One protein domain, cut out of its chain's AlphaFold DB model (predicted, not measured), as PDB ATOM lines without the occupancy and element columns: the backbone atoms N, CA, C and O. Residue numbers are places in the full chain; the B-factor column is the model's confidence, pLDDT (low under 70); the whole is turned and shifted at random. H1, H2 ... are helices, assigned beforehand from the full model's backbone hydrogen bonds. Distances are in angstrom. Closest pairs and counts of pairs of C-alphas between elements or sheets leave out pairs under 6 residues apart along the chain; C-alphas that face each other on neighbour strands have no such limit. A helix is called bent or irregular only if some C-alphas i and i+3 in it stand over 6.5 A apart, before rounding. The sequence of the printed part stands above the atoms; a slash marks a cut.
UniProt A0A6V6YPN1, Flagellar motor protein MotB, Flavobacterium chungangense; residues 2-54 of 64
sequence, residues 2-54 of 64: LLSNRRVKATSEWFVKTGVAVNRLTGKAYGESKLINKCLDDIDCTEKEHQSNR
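What this domain is: This is residues 2 to 54 of the 64 residues of the protein "Flagellar motor protein MotB" of Flavobacterium chungangense (UniProt A0A6V6YPN1). The model is a loose rod in which H1 makes one half of the length and the short H2 lies in the other half, with a long link running between them. After H1 the link turns at one end of the rod, folds back beside H1 through residues 25 to 29 and loops round at the other end near Asp 44; from there H2 turns back toward the middle and the two helices stay separate. The printed part has 53 residues with two named helices, H1 then H2, and no named strand; the class is all helix, though only 23 of the 53 residues are in named elements. The whole is loose, with a radius of gyration of the C-alphas of 14.1 A, and the C-alphas span 41 by 18 by 17 A.

How they stand to each other: H1, residues 2 to 17, comes first, and H2, residues 47 to 53, follows it after a long link of 29 residues. H1 and H2 are apart, with no C-alpha of the one within 8 A of the other. In H1 every O i to N i+4 pair is within hydrogen-bond range; in H2 2 of 3 are.

Where its parts are: H1 runs 22.5 A from C-alpha 2 at (160.279, 226.866, 242.569) to C-alpha 17 at (148.409, 232.631, 224.307). H2 runs 10.1 A from Glu 47 to Asn 53, whose C-alpha is at (161.052, 212.697, 235.877). Neither helix is bent.

The domain as a whole: The two C-alphas farthest apart are those of Gly 19 and Asp 44, at 41.7 A. The C-alphas of Leu 2 and Arg 54, the first and last printed residues, are 13.7 A apart. Residues 18 to 46 hold no named element, and their C-alphas lie 6 to 21 A from the mean of all C-alphas. The printed part has no cut. Its mean pLDDT is 95.7, and no printed residue is under 70.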
ATOM      1  N   LEU A   2     160.298 225.678 243.445       91.12
ATOM      2  CA  LEU A   2     160.279 226.866 242.569       91.12
ATOM      3  C   LEU A   2     160.307 226.545 241.058       91.12
ATOM      4  O   LEU A   2     159.551 227.138 240.292       91.12
ATOM      5  N   LEU A   3     161.139 225.590 240.628       94.00
ATOM      6  CA  LEU A   3     161.275 225.226 239.212       94.00
ATOM      7  C   LEU A   3     159.991 224.618 238.630       94.00
ATOM      8  O   LEU A   3     159.549 225.022 237.557       94.00
ATOM      9  N   SER A   4     159.363 223.680 239.342       94.50
ATOM     10  CA  SER A   4     158.119 223.053 238.888       94.50
ATOM     11  C   SER A   4     156.971 224.063 238.806       94.50
ATOM     12  O   SER A   4     156.202 224.019 237.853       94.50
ATOM     13  N   ASN A   5     156.899 225.026 239.735       96.75
ATOM     14  CA  ASN A   5     155.937 226.131 239.655       96.75
ATOM     15  C   ASN A   5     156.150 226.987 238.399       96.75
ATOM     16  O   ASN A   5     155.191 227.313 237.705       96.75
ATOM     17  N   ARG A   6     157.408 227.314 238.070       97.06
ATOM     18  CA  ARG A   6     157.739 228.061 236.847       97.06
ATOM     19  C   ARG A   6     157.341 227.297 235.583       97.06
ATOM     20  O   ARG A   6     156.824 227.916 234.661       97.06
ATOM     21  N   ARG A   7     157.534 225.973 235.554       96.75
ATOM     22  CA  ARG A   7     157.102 225.120 234.432       96.75
ATOM     23  C   ARG A   7     155.587 225.160 234.244       96.75
ATOM     24  O   ARG A   7     155.141 225.449 233.143       96.75
ATOM     25  N   VAL A   8     154.814 224.952 235.316       96.81
ATOM     26  CA  VAL A   8     153.341 225.038 235.270       96.81
ATOM     27  C   VAL A   8     152.898 226.404 234.752       96.81
ATOM     28  O   VAL A   8     152.113 226.467 233.813       96.81
ATOM     29  N   LYS A   9     153.458 227.490 235.300       96.88
ATOM     30  CA  LYS A   9     153.140 228.857 234.872       96.88
ATOM     31  C   LYS A   9     153.409 229.069 233.378       96.88
ATOM     32  O   LYS A   9     152.505 229.490 232.667       96.88
ATOM     33  N   ALA A  10     154.606 228.728 232.900       97.56
ATOM     34  CA  ALA A  10     154.982 228.914 231.499       97.56
ATOM     35  C   ALA A  10     154.089 228.106 230.540       97.56
ATOM     36  O   ALA A  10     153.686 228.605 229.491       97.56
ATOM     37  N   THR A  11     153.741 226.870 230.907       97.19
ATOM     38  CA  THR A  11     152.832 226.033 230.116       97.19
ATOM     39  C   THR A  11     151.413 226.606 230.089       97.19
ATOM     40  O   THR A  11     150.820 226.696 229.016       97.19
ATOM     41  N   SER A  12     150.870 227.036 231.232       97.12
ATOM     42  CA  SER A  12     149.549 227.677 231.292       97.12
ATOM     43  C   SER A  12     149.504 228.969 230.474       97.12
ATOM     44  O   SER A  12     148.565 229.170 229.710       97.12
ATOM     45  N   GLU A  13     150.532 229.817 230.574       97.81
ATOM     46  CA  GLU A  13     150.649 231.050 229.783       97.81
ATOM     47  C   GLU A  13     150.684 230.765 228.278       97.81
ATOM     48  O   GLU A  13     150.037 231.470 227.502       97.81
ATOM     49  N   TRP A  14     151.389 229.711 227.859       98.00
ATOM     50  CA  TRP A  14     151.418 229.300 226.458       98.00
ATOM     51  C   TRP A  14     150.031 228.884 225.952       98.00
ATOM     52  O   TRP A  14     149.612 229.370 224.906       98.00
ATOM     53  N   PHE A  15     149.279 228.075 226.707       97.69
ATOM     54  CA  PHE A  15     147.920 227.676 226.312       97.69
ATOM     55  C   PHE A  15     146.965 228.862 226.190       97.69
ATOM     56  O   PHE A  15     146.176 228.936 225.247       97.69
ATOM     57  N   VAL A  16     147.048 229.808 227.124       97.81
ATOM     58  CA  VAL A  16     146.254 231.040 227.067       97.81
ATOM     59  C   VAL A  16     146.624 231.848 225.827       97.81
ATOM     60  O   VAL A  16     145.740 232.294 225.097       97.81
ATOM     61  N   LYS A  17     147.921 231.966 225.523       98.31
ATOM     62  CA  LYS A  17     148.409 232.631 224.307       98.31
ATOM     63  C   LYS A  17     147.909 231.956 223.026       98.31
ATOM     64  O   LYS A  17     147.673 232.651 222.043       98.31
ATOM     65  N   THR A  18     147.728 230.635 223.019       98.06
ATOM     66  CA  THR A  18     147.167 229.897 221.876       98.06
ATOM     67  C   THR A  18     145.634 229.870 221.851       98.06
ATOM     68  O   THR A  18     145.062 229.194 221.002       98.06
ATOM     69  N   GLY A  19     144.956 230.588 222.753       97.44
ATOM     70  CA  GLY A  19     143.500 230.766 222.734       97.44
ATOM     71  C   GLY A  19     142.703 229.845 223.660       97.44
ATOM     72  O   GLY A  19     141.475 229.840 223.597       97.44
ATOM     73  N   VAL A  20     143.348 229.072 224.539       96.81
ATOM     74  CA  VAL A  20     142.631 228.288 225.557       96.81
ATOM     75  C   VAL A  20     142.173 229.212 226.685       96.81
ATOM     76  O   VAL A  20     142.974 229.923 227.288       96.81
ATOM     77  N   ALA A  21     140.878 229.186 226.999       96.81
ATOM     78  CA  ALA A  21     140.325 229.994 228.079       96.81
ATOM     79  C   ALA A  21     140.922 229.603 229.446       96.81
ATOM     80  O   ALA A  21     141.008 228.422 229.784       96.81
ATOM     81  N   VAL A  22     141.307 230.604 230.248       95.69
ATOM     82  CA  VAL A  22     141.993 230.422 231.546       95.69
ATOM     83  C   VAL A  22     141.195 229.525 232.497       95.69
ATOM     84  O   VAL A  22     141.770 228.696 233.192       95.69
ATOM     85  N   ASN A  23     139.865 229.647 232.496       95.69
ATOM     86  CA  ASN A  23     138.969 228.852 233.340       95.69
ATOM     87  C   ASN A  23     138.951 227.349 232.999       95.69
ATOM     88  O   ASN A  23     138.456 226.562 233.799       95.69
ATOM     89  N   ARG A  24     139.490 226.938 231.843       95.62
ATOM     90  CA  ARG A  24     139.646 225.525 231.456       95.62
ATOM     91  C   ARG A  24     140.955 224.908 231.945       95.62
ATOM     92  O   ARG A  24     141.167 223.713 231.760       95.62
ATOM     93  N   LEU A  25     141.851 225.708 232.518       96.06
ATOM     94  CA  LEU A  25     143.182 225.276 232.916       96.06
ATOM     95  C   LEU A  25     143.283 225.219 234.437       96.06
ATOM     96  O   LEU A  25     143.038 226.197 235.139       96.06
ATOM     97  N   THR A  26     143.729 224.077 234.942       95.38
ATOM     98  CA  THR A  26     144.201 223.938 236.320       95.38
ATOM     99  C   THR A  26     145.644 223.456 236.289       95.38
ATOM    100  O   THR A  26     146.056 222.737 235.380       95.38
ATOM    101  N   GLY A  27     146.448 223.906 237.251       94.88
ATOM    102  CA  GLY A  27     147.875 223.613 237.285       94.88
ATOM    103  C   GLY A  27     148.328 223.298 238.699       94.88
ATOM    104  O   GLY A  27     148.012 224.027 239.637       94.88
ATOM    105  N   LYS A  28     149.095 222.219 238.852       95.44
ATOM    106  CA  LYS A  28     149.720 221.847 240.121       95.44
ATOM    107  C   LYS A  28     151.157 221.418 239.890       95.44
ATOM    108  O   LYS A  28     151.454 220.673 238.962       95.44
ATOM    109  N   ALA A  29     152.049 221.894 240.749       95.94
ATOM    110  CA  ALA A  29     153.462 221.571 240.699       95.94
ATOM    111  C   ALA A  29     153.823 220.611 241.835       95.94
ATOM    112  O   ALA A  29     153.512 220.880 242.993       95.94
ATOM    113  N   TYR A  30     154.512 219.519 241.506       95.50
ATOM    114  CA  TYR A  30     154.869 218.482 242.481       95.50
ATOM    115  C   TYR A  30     156.350 218.477 242.875       95.50
ATOM    116  O   TYR A  30     156.723 217.781 243.818       95.50
ATOM    117  N   GLY A  31     157.204 219.243 242.188       93.56
ATOM    118  CA  GLY A  31     158.653 219.102 242.333       93.56
ATOM    119  C   GLY A  31     159.055 217.638 242.150       93.56
ATOM    120  O   GLY A  31     158.634 217.006 241.187       93.56
ATOM    121  N   GLU A  32     159.788 217.102 243.117       93.25
ATOM    122  CA  GLU A  32     160.256 215.712 243.121       93.25
ATOM    123  C   GLU A  32     159.415 214.801 244.029       93.25
ATOM    124  O   GLU A  32     159.736 213.641 244.235       93.25
ATOM    125  N   SER A  33     158.268 215.272 244.532       93.88
ATOM    126  CA  SER A  33     157.391 214.451 245.387       93.88
ATOM    127  C   SER A  33     156.648 213.327 244.644       93.88
ATOM    128  O   SER A  33     155.975 212.510 245.275       93.88
ATOM    129  N   LYS A  34     156.711 213.308 243.303       94.56
ATOM    130  CA  LYS A  34     155.988 212.380 242.408       94.56
ATOM    131  C   LYS A  34     156.875 211.873 241.261       94.56
ATOM    132  O   LYS A  34     156.524 211.986 240.081       94.56
ATOM    133  N   LEU A  35     158.043 211.335 241.606       94.81
ATOM    134  CA  LEU A  35     158.898 210.628 240.650       94.81
ATOM    135  C   LEU A  35     158.202 209.357 240.143       94.81
ATOM    136  O   LEU A  35     157.411 208.746 240.857       94.81
ATOM    137  N   ILE A  36     158.496 208.969 238.903       95.38
ATOM    138  CA  ILE A  36     157.989 207.720 238.291       95.38
ATOM    139  C   ILE A  36     159.023 206.600 238.311       95.38
ATOM    140  O   ILE A  36     158.757 205.489 237.866       95.38
ATOM    141  N   ASN A  37     160.218 206.902 238.802       96.00
ATOM    142  CA  ASN A  37     161.300 205.957 238.987       96.00
ATOM    143  C   ASN A  37     162.015 206.259 240.314       96.00
ATOM    144  O   ASN A  37     161.599 207.129 241.081       96.00
ATOM    145  N   LYS A  38     163.101 205.531 240.568       94.69
ATOM    146  CA  LYS A  38     163.879 205.592 241.808       94.69
ATOM    147  C   LYS A  38     164.806 206.808 241.939       94.69
ATOM    148  O   LYS A  38     165.485 206.888 242.947       94.69
ATOM    149  N   CYS A  39     164.893 207.702 240.953       95.25
ATOM    150  CA  CYS A  39     165.924 208.750 240.890       95.25
ATOM    151  C   CYS A  39     165.623 209.946 241.800       95.25
ATOM    152  O   CYS A  39     165.344 211.043 241.313       95.25
ATOM    153  N   LEU A  40     165.618 209.692 243.108       92.75
ATOM    154  CA  LEU A  40     165.653 210.710 244.155       92.75
ATOM    155  C   LEU A  40     167.054 211.327 244.243       92.75
ATOM    156  O   LEU A  40     167.997 210.840 243.615       92.75
ATOM    157  N   ASP A  41     167.173 212.373 245.058       88.81
ATOM    158  CA  ASP A  41     168.463 212.929 245.459       88.81
ATOM    159  C   ASP A  41     169.420 211.819 245.934       88.81
ATOM    160  O   ASP A  41     169.008 210.850 246.579       88.81
ATOM    161  N   ASP A  42     170.696 211.962 245.575       91.69
ATOM    162  CA  ASP A  42     171.798 211.047 245.907       91.69
ATOM    163  C   ASP A  42     171.690 209.612 245.349       91.69
ATOM    164  O   ASP A  42     172.510 208.751 245.679       91.69
ATOM    165  N   ILE A  43     170.732 209.336 244.459       95.00
ATOM    166  CA  ILE A  43     170.667 208.070 243.719       95.00
ATOM    167  C   ILE A  43     171.326 208.242 242.353       95.00
ATOM    168  O   ILE A  43     170.901 209.066 241.545       95.00
ATOM    169  N   ASP A  44     172.337 207.411 242.082       96.50
ATOM    170  CA  ASP A  44     172.985 207.374 240.773       96.50
ATOM    171  C   ASP A  44     172.004 206.856 239.715       96.50
ATOM    172  O   ASP A  44     171.519 205.717 239.762       96.50
ATOM    173  N   CYS A  45     171.678 207.740 238.783       97.19
ATOM    174  CA  CYS A  45     170.733 207.517 237.713       97.19
ATOM    175  C   CYS A  45     171.301 208.062 236.412       97.19
ATOM    176  O   CYS A  45     171.960 209.100 236.352       97.19
ATOM    177  N   THR A  46     170.973 207.386 235.319       97.44
ATOM    178  CA  THR A  46     171.308 207.886 233.993       97.44
ATOM    179  C   THR A  46     170.533 209.167 233.700       97.44
ATOM    180  O   THR A  46     169.400 209.371 234.144       97.44
ATOM    181  N   GLU A  47     171.093 210.020 232.846       95.50
ATOM    182  CA  GLU A  47     170.413 211.247 232.427       95.50
ATOM    183  C   GLU A  47     169.056 210.968 231.748       95.50
ATOM    184  O   GLU A  47     168.110 211.750 231.862       95.50
ATOM    185  N   LYS A  48     168.908 209.806 231.099       96.81
ATOM    186  CA  LYS A  48     167.633 209.352 230.529       96.81
ATOM    187  C   LYS A  48     166.580 209.069 231.609       96.81
ATOM    188  O   LYS A  48     165.399 209.383 231.424       96.81
ATOM    189  N   GLU A  49     166.983 208.495 232.737       96.88
ATOM    190  CA  GLU A  49     166.085 208.260 233.868       96.88
ATOM    191  C   GLU A  49     165.693 209.576 234.546       96.88
ATOM    192  O   GLU A  49     164.505 209.793 234.802       96.88
ATOM    193  N   HIS A  50     166.635 210.504 234.743       95.62
ATOM    194  CA  HIS A  50     166.304 211.844 235.238       95.62
ATOM    195  C   HIS A  50     165.367 212.591 234.281       95.62
ATOM    196  O   HIS A  50     164.385 213.196 234.720       95.62
ATOM    197  N   GLN A  51     165.599 212.501 232.969       96.12
ATOM    198  CA  GLN A  51     164.736 213.113 231.959       96.12
ATOM    199  C   GLN A  51     163.290 212.612 232.052       96.12
ATOM    200  O   GLN A  51     162.363 213.397 231.863       96.12
ATOM    201  N   SER A  52     163.087 211.346 232.418       96.75
ATOM    202  CA  SER A  52     161.749 210.770 232.601       96.75
ATOM    203  C   SER A  52     160.975 211.433 233.758       96.75
ATOM    204  O   SER A  52     159.751 211.573 233.700       96.75
ATOM    205  N   ASN A  53     161.668 211.924 234.792       96.19
ATOM    206  CA  ASN A  53     161.052 212.697 235.877       96.19
ATOM    207  C   ASN A  53     160.868 214.185 235.540       96.19
ATOM    208  O   ASN A  53     159.994 214.842 236.105       96.19
ATOM    209  N   ARG A  54     161.640 214.737 234.596       95.25
ATOM    210  CA  ARG A  54     161.521 216.133 234.138       95.25
ATOM    211  C   ARG A  54     160.389 216.299 233.117       95.25
ATOM    212  O   ARG A  54     160.615 216.745 231.995       95.25
TER     213      ARG A  54